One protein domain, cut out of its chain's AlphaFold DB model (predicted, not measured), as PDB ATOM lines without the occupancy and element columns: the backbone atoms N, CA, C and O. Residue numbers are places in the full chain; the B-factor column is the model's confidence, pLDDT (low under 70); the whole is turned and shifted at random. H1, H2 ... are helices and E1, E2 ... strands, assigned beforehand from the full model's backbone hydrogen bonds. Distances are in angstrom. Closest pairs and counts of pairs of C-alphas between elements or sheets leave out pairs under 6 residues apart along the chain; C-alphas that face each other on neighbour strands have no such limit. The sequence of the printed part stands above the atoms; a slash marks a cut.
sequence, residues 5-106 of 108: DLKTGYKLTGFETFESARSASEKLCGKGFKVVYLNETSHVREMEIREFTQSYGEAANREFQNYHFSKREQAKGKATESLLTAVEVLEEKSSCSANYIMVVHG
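AT A GLANCE: This is residues 5 to 106 of the 108 residues of an uncharacterized protein of Pontibacter akesuensis (UniProt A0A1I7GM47). A three-stranded antiparallel sheet, E1 - E3 - E2, forms the middle of three layers, with H1 covering one face and H3 crossing E1 slantwise on the other. H2 and the long loop of residues 56 to 78 lie on H3's side. The 102 printed residues run E1 H1 E2 H2 H3 E3, mixed, compact (radius of gyration of the C-alphas 13.2 A), spanning 37 by 30 by 23 A.

IN THESE COORDINATES: E1, residues 10 to 15, begins at C-alpha (-68.497, 39.745, 292.165). H1 is 18 to 30, 18.5 A; E2 34 to 40; H2 46 to 55; H3 79 to 94, 22.6 A. E3, 100 to 105, ends at C-alpha (-66.633, 38.087, 287.954).

HOW THE PARTS SIT: Inner E3 is antiparallel to E1 (N 13 and O 102, 2.9 A) and E2 (N 103 and O 37, 2.9 A). E1, H1, E2 form a split strand-helix-strand unit, E3 between its strands, with a right-handed crossover. H1, height 9.0 A, runs along E3 at 5 degrees on the local plane. H3, on the opposite face, is over E1, only just slantwise at 58 degrees on the local plane. H2 only grazes the sheet; it touches residues 79 to 80 of H3, closest C-alphas Glu 46 and Thr 80, 5.3 A. In H1, H2 and H3 every O i to N i+4 pair is within hydrogen-bond range.

THE WHOLE: The printed part has no cut; H2 to H3 is a long link. Residues 8, 45 to 66 and 68 to 80 are under pLDDT 70.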
ATOM      1  N   ASP A   5     -66.948  45.844 295.767       82.31
ATOM      2  CA  ASP A   5     -66.949  44.398 295.993       82.31
ATOM      3  C   ASP A   5     -68.265  44.003 296.662       82.31
ATOM      4  O   ASP A   5     -68.576  44.465 297.763       82.31
ATOM      5  N   LEU A   6     -69.023  43.129 296.000       76.88
ATOM      6  CA  LEU A   6     -70.306  42.649 296.497       76.88
ATOM      7  C   LEU A   6     -70.156  41.564 297.584       76.88
ATOM      8  O   LEU A   6     -71.137  40.959 298.009       76.88
ATOM      9  N   LYS A   7     -68.921  41.260 298.014       72.56
ATOM     10  CA  LYS A   7     -68.538  40.221 298.993       72.56
ATOM     11  C   LYS A   7     -69.074  38.827 298.655       72.56
ATOM     12  O   LYS A   7     -69.191  37.954 299.516       72.56
ATOM     13  N   THR A   8     -69.390  38.621 297.385       68.19
ATOM     14  CA  THR A   8     -69.921  37.385 296.807       68.19
ATOM     15  C   THR A   8     -68.946  36.769 295.805       68.19
ATOM     16  O   THR A   8     -69.223  35.687 295.297       68.19
ATOM     17  N   GLY A   9     -67.797  37.413 295.556       73.56
ATOM     18  CA  GLY A   9     -66.889  37.092 294.447       73.56
ATOM     19  C   GLY A   9     -67.195  37.877 293.165       73.56
ATOM     20  O   GLY A   9     -66.630  37.584 292.112       73.56
ATOM     21  N   TYR A  10     -68.086  38.868 293.255       81.38
ATOM     22  CA  TYR A  10     -68.497  39.745 292.165       81.38
ATOM     23  C   TYR A  10     -68.173  41.195 292.494       81.38
ATOM     24  O   TYR A  10     -68.191  41.599 293.658       81.38
ATOM     25  N   LYS A  11     -67.912  41.988 291.456       86.19
ATOM     26  CA  LYS A  11     -67.658  43.424 291.574       86.19
ATOM     27  C   LYS A  11     -68.690  44.195 290.763       86.19
ATOM     28  O   LYS A  11     -68.984  43.814 289.631       86.19
ATOM     29  N   LEU A  12     -69.206  45.270 291.343       88.12
ATOM     30  CA  LEU A  12     -70.106  46.226 290.709       88.12
ATOM     31  C   LEU A  12     -69.310  47.451 290.248       88.12
ATOM     32  O   LEU A  12     -68.505  47.986 291.006       88.12
ATOM     33  N   THR A  13     -69.557  47.898 289.024       90.94
ATOM     34  CA  THR A  13     -69.099  49.186 288.482       90.94
ATOM     35  C   THR A  13     -70.261  49.861 287.758       90.94
ATOM     36  O   THR A  13     -71.245  49.209 287.410       90.94
ATOM     37  N   GLY A  14     -70.143  51.161 287.521       90.69
ATOM     38  CA  GLY A  14     -71.221  52.005 287.021       90.69
ATOM     39  C   GLY A  14     -70.726  52.985 285.972       90.69
ATOM     40  O   GLY A  14     -69.531  53.277 285.889       90.69
ATOM     41  N   PHE A  15     -71.656  53.439 285.141       91.81
ATOM     42  CA  PHE A  15     -71.401  54.262 283.971       91.81
ATOM     43  C   PHE A  15     -72.549  55.234 283.746       91.81
ATOM     44  O   PHE A  15     -73.714  54.880 283.904       91.81
ATOM     45  N   GLU A  16     -72.220  56.433 283.288       90.44
ATOM     46  CA  GLU A  16     -73.215  57.446 282.935       90.44
ATOM     47  C   GLU A  16     -73.935  57.117 281.615       90.44
ATOM     48  O   GLU A  16     -75.107  57.447 281.444       90.44
ATOM     49  N   THR A  17     -73.256  56.429 280.685       90.50
ATOM     50  CA  THR A  17     -73.790  56.102 279.353       90.50
ATOM     51  C   THR A  17     -73.578  54.641 278.963       90.50
ATOM     52  O   THR A  17     -72.624  53.985 279.403       90.50
ATOM     53  N   PHE A  18     -74.446  54.139 278.081       89.25
ATOM     54  CA  PHE A  18     -74.361  52.778 277.553       89.25
ATOM     55  C   PHE A  18     -73.073  52.550 276.754       89.25
ATOM     56  O   PHE A  18     -72.449  51.497 276.875       89.25
ATOM     57  N   GLU A  19     -72.627  53.531 275.970       92.75
ATOM     58  CA  GLU A  19     -71.398  53.455 275.174       92.75
ATOM     59  C   GLU A  19     -70.170  53.283 276.069       92.75
ATOM     60  O   GLU A  19     -69.283  52.480 275.771       92.75
ATOM     61  N   SER A  20     -70.145  53.996 277.198       90.94
ATOM     62  CA  SER A  20     -69.079  53.881 278.195       90.94
ATOM     63  C   SER A  20     -69.071  52.489 278.821       90.94
ATOM     64  O   SER A  20     -68.012  51.861 278.921       90.94
ATOM     65  N   ALA A  21     -70.253  51.974 279.168       90.12
ATOM     66  CA  ALA A  21     -70.402  50.629 279.705       90.12
ATOM     67  C   ALA A  21     -69.984  49.558 278.683       90.12
ATOM     68  O   ALA A  21     -69.252  48.628 279.014       90.12
ATOM     69  N   ARG A  22     -70.359  49.713 277.413       91.00
ATOM     70  CA  ARG A  22     -69.971  48.799 276.333       91.00
ATOM     71  C   ARG A  22     -68.467  48.829 276.054       91.00
ATOM     72  O   ARG A  22     -67.846  47.780 275.937       91.00
ATOM     73  N   SER A  23     -67.849  50.007 276.000       92.62
ATOM     74  CA  SER A  23     -66.392  50.101 275.828       92.62
ATOM     75  C   SER A  23     -65.648  49.447 276.998       92.62
ATOM     76  O   SER A  23     -64.602  48.815 276.824       92.62
ATOM     77  N   ALA A  24     -66.183  49.583 278.210       90.81
ATOM     78  CA  ALA A  24     -65.622  48.943 279.384       90.81
ATOM     79  C   ALA A  24     -65.790  47.425 279.384       90.81
ATOM     80  O   ALA A  24     -64.855  46.739 279.796       90.81
ATOM     81  N   SER A  25     -66.921  46.894 278.911       91.06
ATOM     82  CA  SER A  25     -67.141  45.446 278.861       91.06
ATOM     83  C   SER A  25     -66.092  44.767 277.982       91.06
ATOM     84  O   SER A  25     -65.468  43.803 278.414       91.06
ATOM     85  N   GLU A  26     -65.802  45.330 276.808       90.50
ATOM     86  CA  GLU A  26     -64.768  44.833 275.893       90.50
ATOM     87  C   GLU A  26     -63.377  44.846 276.546       90.50
ATOM     88  O   GLU A  26     -62.648  43.852 276.510       90.50
ATOM     89  N   LYS A  27     -63.026  45.949 277.225       90.62
ATOM     90  CA  LYS A  27     -61.749  46.084 277.944       90.62
ATOM     91  C   LYS A  27     -61.623  45.103 279.109       90.62
ATOM     92  O   LYS A  27     -60.538  44.577 279.341       90.62
ATOM     93  N   LEU A  28     -62.697  44.892 279.866       89.00
ATOM     94  CA  LEU A  28     -62.722  43.995 281.021       89.00
ATOM     95  C   LEU A  28     -62.639  42.533 280.571       89.00
ATOM     96  O   LEU A  28     -61.810  41.790 281.097       89.00
ATOM     97  N   CYS A  29     -63.383  42.160 279.529       87.12
ATOM     98  CA  CYS A  29     -63.266  40.857 278.877       87.12
ATOM     99  C   CYS A  29     -61.834  40.588 278.393       87.12
ATOM    100  O   CYS A  29     -61.284  39.524 278.667       87.12
ATOM    101  N   GLY A  30     -61.181  41.574 277.767       86.31
ATOM    102  CA  GLY A  30     -59.776  41.468 277.352       86.31
ATOM    103  C   GLY A  30     -58.778  41.291 278.507       86.31
ATOM    104  O   GLY A  30     -57.665  40.822 278.288       86.31
ATOM    105  N   LYS A  31     -59.170  41.627 279.742       86.50
ATOM    106  CA  LYS A  31     -58.374  41.457 280.970       86.50
ATOM    107  C   LYS A  31     -58.713  40.177 281.746       86.50
ATOM    108  O   LYS A  31     -58.225  39.998 282.858       86.50
ATOM    109  N   GLY A  32     -59.559  39.307 281.195       84.50
ATOM    110  CA  GLY A  32     -59.970  38.057 281.840       84.50
ATOM    111  C   GLY A  32     -61.106  38.206 282.856       84.50
ATOM    112  O   GLY A  32     -61.428  37.241 283.546       84.50
ATOM    113  N   PHE A  33     -61.739  39.379 282.945       86.12
ATOM    114  CA  PHE A  33     -62.996  39.523 283.676       86.12
ATOM    115  C   PHE A  33     -64.134  38.963 282.825       86.12
ATOM    116  O   PHE A  33     -64.193  39.181 281.616       86.12
ATOM    117  N   LYS A  34     -65.093  38.301 283.457       86.94
ATOM    118  CA  LYS A  34     -66.351  37.915 282.824       86.94
ATOM    119  C   LYS A  34     -67.414  38.944 283.180       86.94
ATOM    120  O   LYS A  34     -67.738  39.105 284.356       86.94
ATOM    121  N   VAL A  35     -67.977  39.613 282.177       86.50
ATOM    122  CA  VAL A  35     -69.175  40.440 282.366       86.50
ATOM    123  C   VAL A  35     -70.371  39.519 282.514       86.50
ATOM    124  O   VAL A  35     -70.618  38.668 281.661       86.50
ATOM    125  N   VAL A  36     -71.075  39.653 283.631       80.88
ATOM    126  CA  VAL A  36     -72.154  38.737 284.010       80.88
ATOM    127  C   VAL A  36     -73.507  39.450 284.082       80.88
ATOM    128  O   VAL A  36     -74.535  38.804 283.915       80.88
ATOM    129  N   TYR A  37     -73.509  40.773 284.255       84.06
ATOM    130  CA  TYR A  37     -74.698  41.618 284.165       84.06
ATOM    131  C   TYR A  37     -74.311  42.982 283.595       84.06
ATOM    132  O   TYR A  37     -73.271  43.523 283.972       84.06
ATOM    133  N   LEU A  38     -75.142  43.535 282.715       87.94
ATOM    134  CA  LEU A  38     -75.054  44.913 282.243       87.94
ATOM    135  C   LEU A  38     -76.470  45.403 281.950       87.94
ATOM    136  O   LEU A  38     -77.117  44.865 281.053       87.94
ATOM    137  N   ASN A  39     -76.941  46.403 282.691       88.25
ATOM    138  CA  ASN A  39     -78.259  46.987 282.460       88.25
ATOM    139  C   ASN A  39     -78.328  48.438 282.949       88.25
ATOM    140  O   ASN A  39     -77.455  48.901 283.683       88.25
ATOM    141  N   GLU A  40     -79.377  49.140 282.538       86.19
ATOM    142  CA  GLU A  40     -79.721  50.454 283.069       86.19
ATOM    143  C   GLU A  40     -80.242  50.327 284.505       86.19
ATOM    144  O   GLU A  40     -81.091  49.481 284.790       86.19
ATOM    145  N   THR A  41     -79.755  51.178 285.405       83.25
ATOM    146  CA  THR A  41     -80.056  51.151 286.844       83.25
ATOM    147  C   THR A  41     -81.552  51.309 287.125       83.25
ATOM    148  O   THR A  41     -82.092  50.631 287.997       83.25
ATOM    149  N   SER A  42     -82.245  52.140 286.339       79.06
ATOM    150  CA  SER A  42     -83.696  52.374 286.421       79.06
ATOM    151  C   SER A  42     -84.537  51.132 286.086       79.06
ATOM    152  O   SER A  42     -85.680  51.012 286.528       79.06
ATOM    153  N   HIS A  43     -83.971  50.194 285.321       77.75
ATOM    154  CA  HIS A  43     -84.656  49.011 284.808       77.75
ATOM    155  C   HIS A  43     -84.315  47.728 285.566       77.75
ATOM    156  O   HIS A  43     -84.863  46.674 285.243       77.75
ATOM    157  N   VAL A  44     -83.455  47.795 286.583       74.62
ATOM    158  CA  VAL A  44     -83.041  46.613 287.336       74.62
ATOM    159  C   VAL A  44     -84.196  46.092 288.191       74.62
ATOM    160  O   VAL A  44     -84.639  46.742 289.140       74.62
ATOM    161  N   ARG A  45     -84.671  44.876 287.898       67.06
ATOM    162  CA  ARG A  45     -85.752  44.238 288.667       67.06
ATOM    163  C   ARG A  45     -85.213  43.288 289.729       67.06
ATOM    164  O   ARG A  45     -84.240  42.573 289.512       67.06
ATOM    165  N   GLU A  46     -85.919  43.184 290.858       61.75
ATOM    166  CA  GLU A  46     -85.545  42.274 291.954       61.75
ATOM    167  C   GLU A  46     -85.419  40.818 291.509       61.75
ATOM    168  O   GLU A  46     -84.481  40.137 291.915       61.75
ATOM    169  N   MET A  47     -86.330  40.347 290.653       59.19
ATOM    170  CA  MET A  47     -86.248  38.986 290.125       59.19
ATOM    171  C   MET A  47     -85.015  38.783 289.248       59.19
ATOM    172  O   MET A  47     -84.363  37.765 289.405       59.19
ATOM    173  N   GLU A  48     -84.626  39.756 288.420       65.75
ATOM    174  CA  GLU A  48     -83.427  39.642 287.580       65.75
ATOM    175  C   GLU A  48     -82.156  39.585 288.431       65.75
ATOM    176  O   GLU A  48     -81.293  38.751 288.179       65.75
ATOM    177  N   ILE A  49     -82.055  40.407 289.484       65.19
ATOM    178  CA  ILE A  49     -80.933  40.350 290.437       65.19
ATOM    179  C   ILE A  49     -80.929  39.006 291.176       65.19
ATOM    180  O   ILE A  49     -79.871  38.417 291.405       65.19
ATOM    181  N   ARG A  50     -82.100  38.505 291.584       61.16
ATOM    182  CA  ARG A  50     -82.215  37.225 292.299       61.16
ATOM    183  C   ARG A  50     -81.871  36.044 291.402       61.16
ATOM    184  O   ARG A  50     -81.073  35.213 291.809       61.16
ATOM    185  N   GLU A  51     -82.395  35.992 290.185       65.75
ATOM    186  CA  GLU A  51     -82.053  34.976 289.185       65.75
ATOM    187  C   GLU A  51     -80.566  35.039 288.829       65.75
ATOM    188  O   GLU A  51     -79.881  34.015 288.793       65.75
ATOM    189  N   PHE A  52     -80.026  36.247 288.666       65.31
ATOM    190  CA  PHE A  52     -78.602  36.477 288.478       65.31
ATOM    191  C   PHE A  52     -77.776  35.931 289.653       65.31
ATOM    192  O   PHE A  52     -76.862  35.142 289.453       65.31
ATOM    193  N   THR A  53     -78.110  36.279 290.893       61.03
ATOM    194  CA  THR A  53     -77.367  35.809 292.078       61.03
ATOM    195  C   THR A  53     -77.535  34.309 292.340       61.03
ATOM    196  O   THR A  53     -76.612  33.674 292.845       61.03
ATOM    197  N   GLN A  54     -78.673  33.717 291.971       60.41
ATOM    198  CA  GLN A  54     -78.956  32.289 292.146       60.41
ATOM    199  C   GLN A  54     -78.315  31.400 291.069       60.41
ATOM    200  O   GLN A  54     -77.934  30.269 291.366       60.41
ATOM    201  N   SER A  55     -78.173  31.890 289.834       59.81
ATOM    202  CA  SER A  55     -77.729  31.093 288.676       59.81
ATOM    203  C   SER A  55     -76.238  30.741 288.650       59.81
ATOM    204  O   SER A  55     -75.845  29.857 287.891       59.81
ATOM    205  N   TYR A  56     -75.401  31.365 289.486       58.03
ATOM    206  CA  TYR A  56     -73.944  31.182 289.433       58.03
ATOM    207  C   TYR A  56     -73.318  30.399 290.602       58.03
ATOM    208  O   TYR A  56     -72.103  30.431 290.778       58.03
ATOM    209  N   GLY A  57     -74.123  29.611 291.323       49.97
ATOM    210  CA  GLY A  57     -73.632  28.545 292.204       49.97
ATOM    211  C   GLY A  57     -73.166  29.020 293.587       49.97
ATOM    212  O   GLY A  57     -72.319  29.892 293.723       49.97
ATOM    213  N   GLU A  58     -73.736  28.404 294.629       46.94
ATOM    214  CA  GLU A  58     -73.435  28.565 296.071       46.94
ATOM    215  C   GLU A  58     -73.952  29.812 296.824       46.94
ATOM    216  O   GLU A  58     -73.734  29.923 298.032       46.94
ATOM    217  N   ALA A  59     -74.708  30.726 296.210       48.53
ATOM    218  CA  ALA A  59     -75.162  31.942 296.904       48.53
ATOM    219  C   ALA A  59     -76.552  31.864 297.570       48.53
ATOM    220  O   ALA A  59     -77.038  32.881 298.056       48.53
ATOM    221  N   ALA A  60     -77.177  30.684 297.681       45.62
ATOM    222  CA  ALA A  60     -78.461  30.543 298.388       45.62
ATOM    223  C   ALA A  60     -78.396  30.968 299.876       45.62
ATOM    224  O   ALA A  60     -79.429  31.271 300.464       45.62
ATOM    225  N   ASN A  61     -77.188  31.058 300.452       44.31
ATOM    226  CA  ASN A  61     -76.937  31.467 301.839       44.31
ATOM    227  C   ASN A  61     -76.047  32.721 301.983       44.31
ATOM    228  O   ASN A  61     -75.622  33.037 303.095       44.31
ATOM    229  N   ARG A  62     -75.712  33.438 300.898       53.88
ATOM    230  CA  ARG A  62     -74.897  34.665 300.993       53.88
ATOM    231  C   ARG A  62     -75.826  35.862 301.143       53.88
ATOM    232  O   ARG A  62     -76.449  36.311 300.191       53.88
ATOM    233  N   GLU A  63     -75.949  36.308 302.387       57.75
ATOM    234  CA  GLU A  63     -76.890  37.332 302.836       57.75
ATOM    235  C   GLU A  63     -76.712  38.636 302.043       57.75
ATOM    236  O   GLU A  63     -75.626  39.221 302.023       57.75
ATOM    237  N   PHE A  64     -77.789  39.070 301.385       63.38
ATOM    238  CA  PHE A  64     -77.922  40.403 300.806       63.38
ATOM    239  C   PHE A  64     -77.576  41.449 301.874       63.38
ATOM    240  O   PHE A  64     -78.103  41.388 302.985       63.38
ATOM    241  N   GLN A  65     -76.655  42.354 301.540       67.75
ATOM    242  CA  GLN A  65     -76.049  43.314 302.463       67.75
ATOM    243  C   GLN A  65     -76.407  44.749 302.099       67.75
ATOM    244  O   GLN A  65     -76.268  45.129 300.941       67.75
ATOM    245  N   ASN A  66     -76.780  45.557 303.084       66.94
ATOM    246  CA  ASN A  66     -76.759  47.008 302.962       66.94
ATOM    247  C   ASN A  66     -75.304  47.516 303.043       66.94
ATOM    248  O   ASN A  66     -74.635  47.307 304.057       66.94
ATOM    249  N   TYR A  67     -74.817  48.163 301.982       70.50
ATOM    250  CA  TYR A  67     -73.416  48.599 301.869       70.50
ATOM    251  C   TYR A  67     -73.091  49.900 302.614       70.50
ATOM    252  O   TYR A  67     -71.909  50.191 302.799       70.50
ATOM    253  N   HIS A  68     -74.093  50.623 303.125       67.06
ATOM    254  CA  HIS A  68     -73.883  51.770 304.022       67.06
ATOM    255  C   HIS A  68     -73.365  51.356 305.398       67.06
ATOM    256  O   HIS A  68     -72.720  52.138 306.096       67.06
ATOM    257  N   PHE A  69     -73.625  50.111 305.804       62.75
ATOM    258  CA  PHE A  69     -73.200  49.592 307.098       62.75
ATOM    259  C   PHE A  69     -71.962  48.709 306.954       62.75
ATOM    260  O   PHE A  69     -71.930  47.709 306.241       62.75
ATOM    261  N   SER A  70     -70.923  49.033 307.719       57.91
ATOM    262  CA  SER A  70     -69.680  48.253 307.766       57.91
ATOM    263  C   SER A  70     -69.820  46.943 308.562       57.91
ATOM    264  O   SER A  70     -69.015  46.029 308.381       57.91
ATOM    265  N   LYS A  71     -70.846  46.814 309.420       55.28
ATOM    266  CA  LYS A  71     -71.083  45.641 310.282       55.28
ATOM    267  C   LYS A  71     -72.144  44.701 309.696       55.28
ATOM    268  O   LYS A  71     -73.302  45.072 309.542       55.28
ATOM    269  N   ARG A  72     -71.741  43.448 309.450       52.41
ATOM    270  CA  ARG A  72     -72.556  42.364 308.856       52.41
ATOM    271  C   ARG A  72     -73.892  42.106 309.565       52.41
ATOM    272  O   ARG A  72     -74.874  41.802 308.901       52.41
ATOM    273  N   GLU A  73     -73.936  42.244 310.889       50.19
ATOM    274  CA  GLU A  73     -75.109  41.892 311.708       50.19
ATOM    275  C   GLU A  73     -76.329  42.804 311.487       50.19
ATOM    276  O   GLU A  73     -77.441  42.427 311.841       50.19
ATOM    277  N   GLN A  74     -76.145  43.973 310.863       51.50
ATOM    278  CA  GLN A  74     -77.212  44.945 310.578       51.50
ATOM    279  C   GLN A  74     -77.613  44.988 309.098       51.50
ATOM    280  O   GLN A  74     -78.480  45.762 308.708       51.50
ATOM    281  N   ALA A  75     -76.975  44.172 308.258       52.50
ATOM    282  CA  ALA A  75     -76.975  44.379 306.819       52.50
ATOM    283  C   ALA A  75     -78.019  43.545 306.057       52.50
ATOM    284  O   ALA A  75     -78.040  43.628 304.840       52.50
ATOM    285  N   LYS A  76     -78.883  42.756 306.711       53.62
ATOM    286  CA  LYS A  76     -79.833  41.875 306.004       53.62
ATOM    287  C   LYS A  76     -80.950  42.684 305.333       53.62
ATOM    288  O   LYS A  76     -81.856  43.150 306.014       53.62
ATOM    289  N   GLY A  77     -80.885  42.815 304.011       59.38
ATOM    290  CA  GLY A  77     -81.909  43.465 303.182       59.38
ATOM    291  C   GLY A  77     -82.447  42.549 302.083       59.38
ATOM    292  O   GLY A  77     -82.047  41.389 301.965       59.38
ATOM    293  N   LYS A  78     -83.355  43.057 301.249       64.75
ATOM    294  CA  LYS A  78     -83.724  42.391 299.985       64.75
ATOM    295  C   LYS A  78     -82.587  42.495 298.960       64.75
ATOM    296  O   LYS A  78     -81.687  43.324 299.083       64.75
ATOM    297  N   ALA A  79     -82.640  41.675 297.910       66.56
ATOM    298  CA  ALA A  79     -81.625  41.669 296.850       66.56
ATOM    299  C   ALA A  79     -81.459  43.033 296.162       66.56
ATOM    300  O   ALA A  79     -80.342  43.465 295.885       66.56
ATOM    301  N   THR A  80     -82.573  43.726 295.935       67.81
ATOM    302  CA  THR A  80     -82.622  45.087 295.389       67.81
ATOM    303  C   THR A  80     -81.994  46.110 296.310       67.81
ATOM    304  O   THR A  80     -81.166  46.882 295.856       67.81
ATOM    305  N   GLU A  81     -82.337  46.101 297.596       72.38
ATOM    306  CA  GLU A  81     -81.762  47.025 298.584       72.38
ATOM    307  C   GLU A  81     -80.243  46.859 298.673       72.38
ATOM    308  O   GLU A  81     -79.499  47.834 298.749       72.38
ATOM    309  N   SER A  82     -79.767  45.617 298.591       75.06
ATOM    310  CA  SER A  82     -78.336  45.343 298.553       75.06
ATOM    311  C   SER A  82     -77.669  45.951 297.323       75.06
ATOM    312  O   SER A  82     -76.639  46.606 297.441       75.06
ATOM    313  N   LEU A  83     -78.267  45.797 296.142       76.75
ATOM    314  CA  LEU A  83     -77.707  46.381 294.930       76.75
ATOM    315  C   LEU A  83     -77.802  47.913 294.920       76.75
ATOM    316  O   LEU A  83     -76.830  48.562 294.559       76.75
ATOM    317  N   LEU A  84     -78.928  48.490 295.346       78.56
ATOM    318  CA  LEU A  84     -79.127  49.941 295.403       78.56
ATOM    319  C   LEU A  84     -78.105  50.601 296.325       78.56
ATOM    320  O   LEU A  84     -77.426  51.532 295.916       78.56
ATOM    321  N   THR A  85     -77.907  50.052 297.522       80.12
ATOM    322  CA  THR A  85     -76.902  50.584 298.453       80.12
ATOM    323  C   THR A  85     -75.473  50.392 297.934       80.12
ATOM    324  O   THR A  85     -74.606  51.217 298.206       80.12
ATOM    325  N   ALA A  86     -75.205  49.354 297.131       81.06
ATOM    326  CA  ALA A  86     -73.928  49.217 296.428       81.06
ATOM    327  C   ALA A  86     -73.742  50.277 295.328       81.06
ATOM    328  O   ALA A  86     -72.619  50.738 295.126       81.06
ATOM    329  N   VAL A  87     -74.816  50.652 294.624       83.25
ATOM    330  CA  VAL A  87     -74.808  51.736 293.629       83.25
ATOM    331  C   VAL A  87     -74.579  53.079 294.311       83.25
ATOM    332  O   VAL A  87     -73.685  53.801 293.896       83.25
ATOM    333  N   GLU A  88     -75.279  53.376 295.401       83.38
ATOM    334  CA  GLU A  88     -75.097  54.621 296.160       83.38
ATOM    335  C   GLU A  88     -73.641  54.770 296.641       83.38
ATOM    336  O   GLU A  88     -72.994  55.781 296.374       83.38
ATOM    337  N   VAL A  89     -73.063  53.718 297.234       84.12
ATOM    338  CA  VAL A  89     -71.641  53.708 297.638       84.12
ATOM    339  C   VAL A  89     -70.695  53.867 296.441       84.12
ATOM    340  O   VAL A  89     -69.608  54.437 296.563       84.12
ATOM    341  N   LEU A  90     -71.057  53.338 295.273       85.31
ATOM    342  CA  LEU A  90     -70.268  53.505 294.057       85.31
ATOM    343  C   LEU A  90     -70.315  54.955 293.547       85.31
ATOM    344  O   LEU A  90     -69.279  55.488 293.142       85.31
ATOM    345  N   GLU A  91     -71.484  55.588 293.559       84.75
ATOM    346  CA  GLU A  91     -71.673  56.985 293.153       84.75
ATOM    347  C   GLU A  91     -70.930  57.938 294.100       84.75
ATOM    348  O   GLU A  91     -70.216  58.828 293.636       84.75
ATOM    349  N   GLU A  92     -70.967  57.679 295.412       84.75
ATOM    350  CA  GLU A  92     -70.173  58.411 296.409       84.75
ATOM    351  C   GLU A  92     -68.664  58.346 296.123       84.75
ATOM    352  O   GLU A  92     -67.959  59.351 296.227       84.75
ATOM    353  N   LYS A  93     -68.148  57.176 295.723       83.56
ATOM    354  CA  LYS A  93     -66.722  56.997 295.397       83.56
ATOM    355  C   LYS A  93     -66.318  57.640 294.076       83.56
ATOM    356  O   LYS A  93     -65.185  58.094 293.937       83.56
ATOM    357  N   SER A  94     -67.211  57.613 293.092       79.25
ATOM    358  CA  SER A  94     -66.902  58.011 291.717       79.25
ATOM    359  C   SER A  94     -67.293  59.452 291.385       79.25
ATOM    360  O   SER A  94     -66.838  59.956 290.363       79.25
ATOM    361  N   SER A  95     -68.071  60.131 292.241       74.81
ATOM    362  CA  SER A  95     -68.623  61.477 291.984       74.81
ATOM    363  C   SER A  95     -69.415  61.585 290.667       74.81
ATOM    364  O   SER A  95     -69.568  62.677 290.119       74.81
ATOM    365  N   CYS A  96     -69.913  60.458 290.153       73.69
ATOM    366  CA  CYS A  96     -70.647  60.337 288.896       73.69
ATOM    367  C   CYS A  96     -71.927  59.533 289.133       73.69
ATOM    368  O   CYS A  96     -71.904  58.578 289.907       73.69
ATOM    369  N   SER A  97     -73.014  59.875 288.435       82.31
ATOM    370  CA  SER A  97     -74.235  59.067 288.457       82.31
ATOM    371  C   SER A  97     -74.062  57.798 287.618       82.31
ATOM    372  O   SER A  97     -73.593  57.822 286.475       82.31
ATOM    373  N   ALA A  98     -74.444  56.660 288.186       85.19
ATOM    374  CA  ALA A  98     -74.385  55.364 287.539       85.19
ATOM    375  C   ALA A  98     -75.742  55.049 286.893       85.19
ATOM    376  O   ALA A  98     -76.546  54.301 287.443       85.19
ATOM    377  N   ASN A  99     -75.994  55.591 285.699       88.75
ATOM    378  CA  ASN A  99     -77.201  55.283 284.916       88.75
ATOM    379  C   ASN A  99     -77.207  53.837 284.397       88.75
ATOM    380  O   ASN A  99     -78.265  53.246 284.206       88.75
ATOM    381  N   TYR A 100     -76.024  53.263 284.181       88.94
ATOM    382  CA  TYR A 100     -75.822  51.871 283.799       88.94
ATOM    383  C   TYR A 100     -74.907  51.195 284.802       88.94
ATOM    384  O   TYR A 100     -73.857  51.730 285.153       88.94
ATOM    385  N   ILE A 101     -75.261  49.981 285.199       89.94
ATOM    386  CA  ILE A 101     -74.454  49.163 286.094       89.94
ATOM    387  C   ILE A 101     -73.963  47.915 285.390       89.94
ATOM    388  O   ILE A 101     -74.653  47.315 284.565       89.94
ATOM    389  N   MET A 102     -72.763  47.496 285.761       90.44
ATOM    390  CA  MET A 102     -72.161  46.264 285.295       90.44
ATOM    391  C   MET A 102     -71.656  45.455 286.477       90.44
ATOM    392  O   MET A 102     -70.924  45.963 287.327       90.44
ATOM    393  N   VAL A 103     -72.013  44.175 286.492       87.31
ATOM    394  CA  VAL A 103     -71.455  43.205 287.429       87.31
ATOM    395  C   VAL A 103     -70.472  42.326 286.676       87.31
ATOM    396  O   VAL A 103     -70.774  41.808 285.595       87.31
ATOM    397  N   VAL A 104     -69.290  42.155 287.257       87.75
ATOM    398  CA  VAL A 104     -68.213  41.334 286.703       87.75
ATOM    399  C   VAL A 104     -67.727  40.298 287.708       87.75
ATOM    400  O   VAL A 104     -67.798  40.502 288.922       87.75
ATOM    401  N   HIS A 105     -67.225  39.181 287.190       84.06
ATOM    402  CA  HIS A 105     -66.633  38.087 287.954       84.06
ATOM    403  C   HIS A 105     -65.243  37.736 287.419       84.06
ATOM    404  O   HIS A 105     -65.026  37.755 286.207       84.06
ATOM    405  N   GLY A 106     -64.324  37.360 288.307       70.38
ATOM    406  CA  GLY A 106     -62.945  37.043 287.932       70.38
ATOM    407  C   GLY A 106     -62.127  38.287 287.582       70.38
ATOM    408  O   GLY A 106     -62.655  39.393 287.565       70.38
TER     409      GLY A 106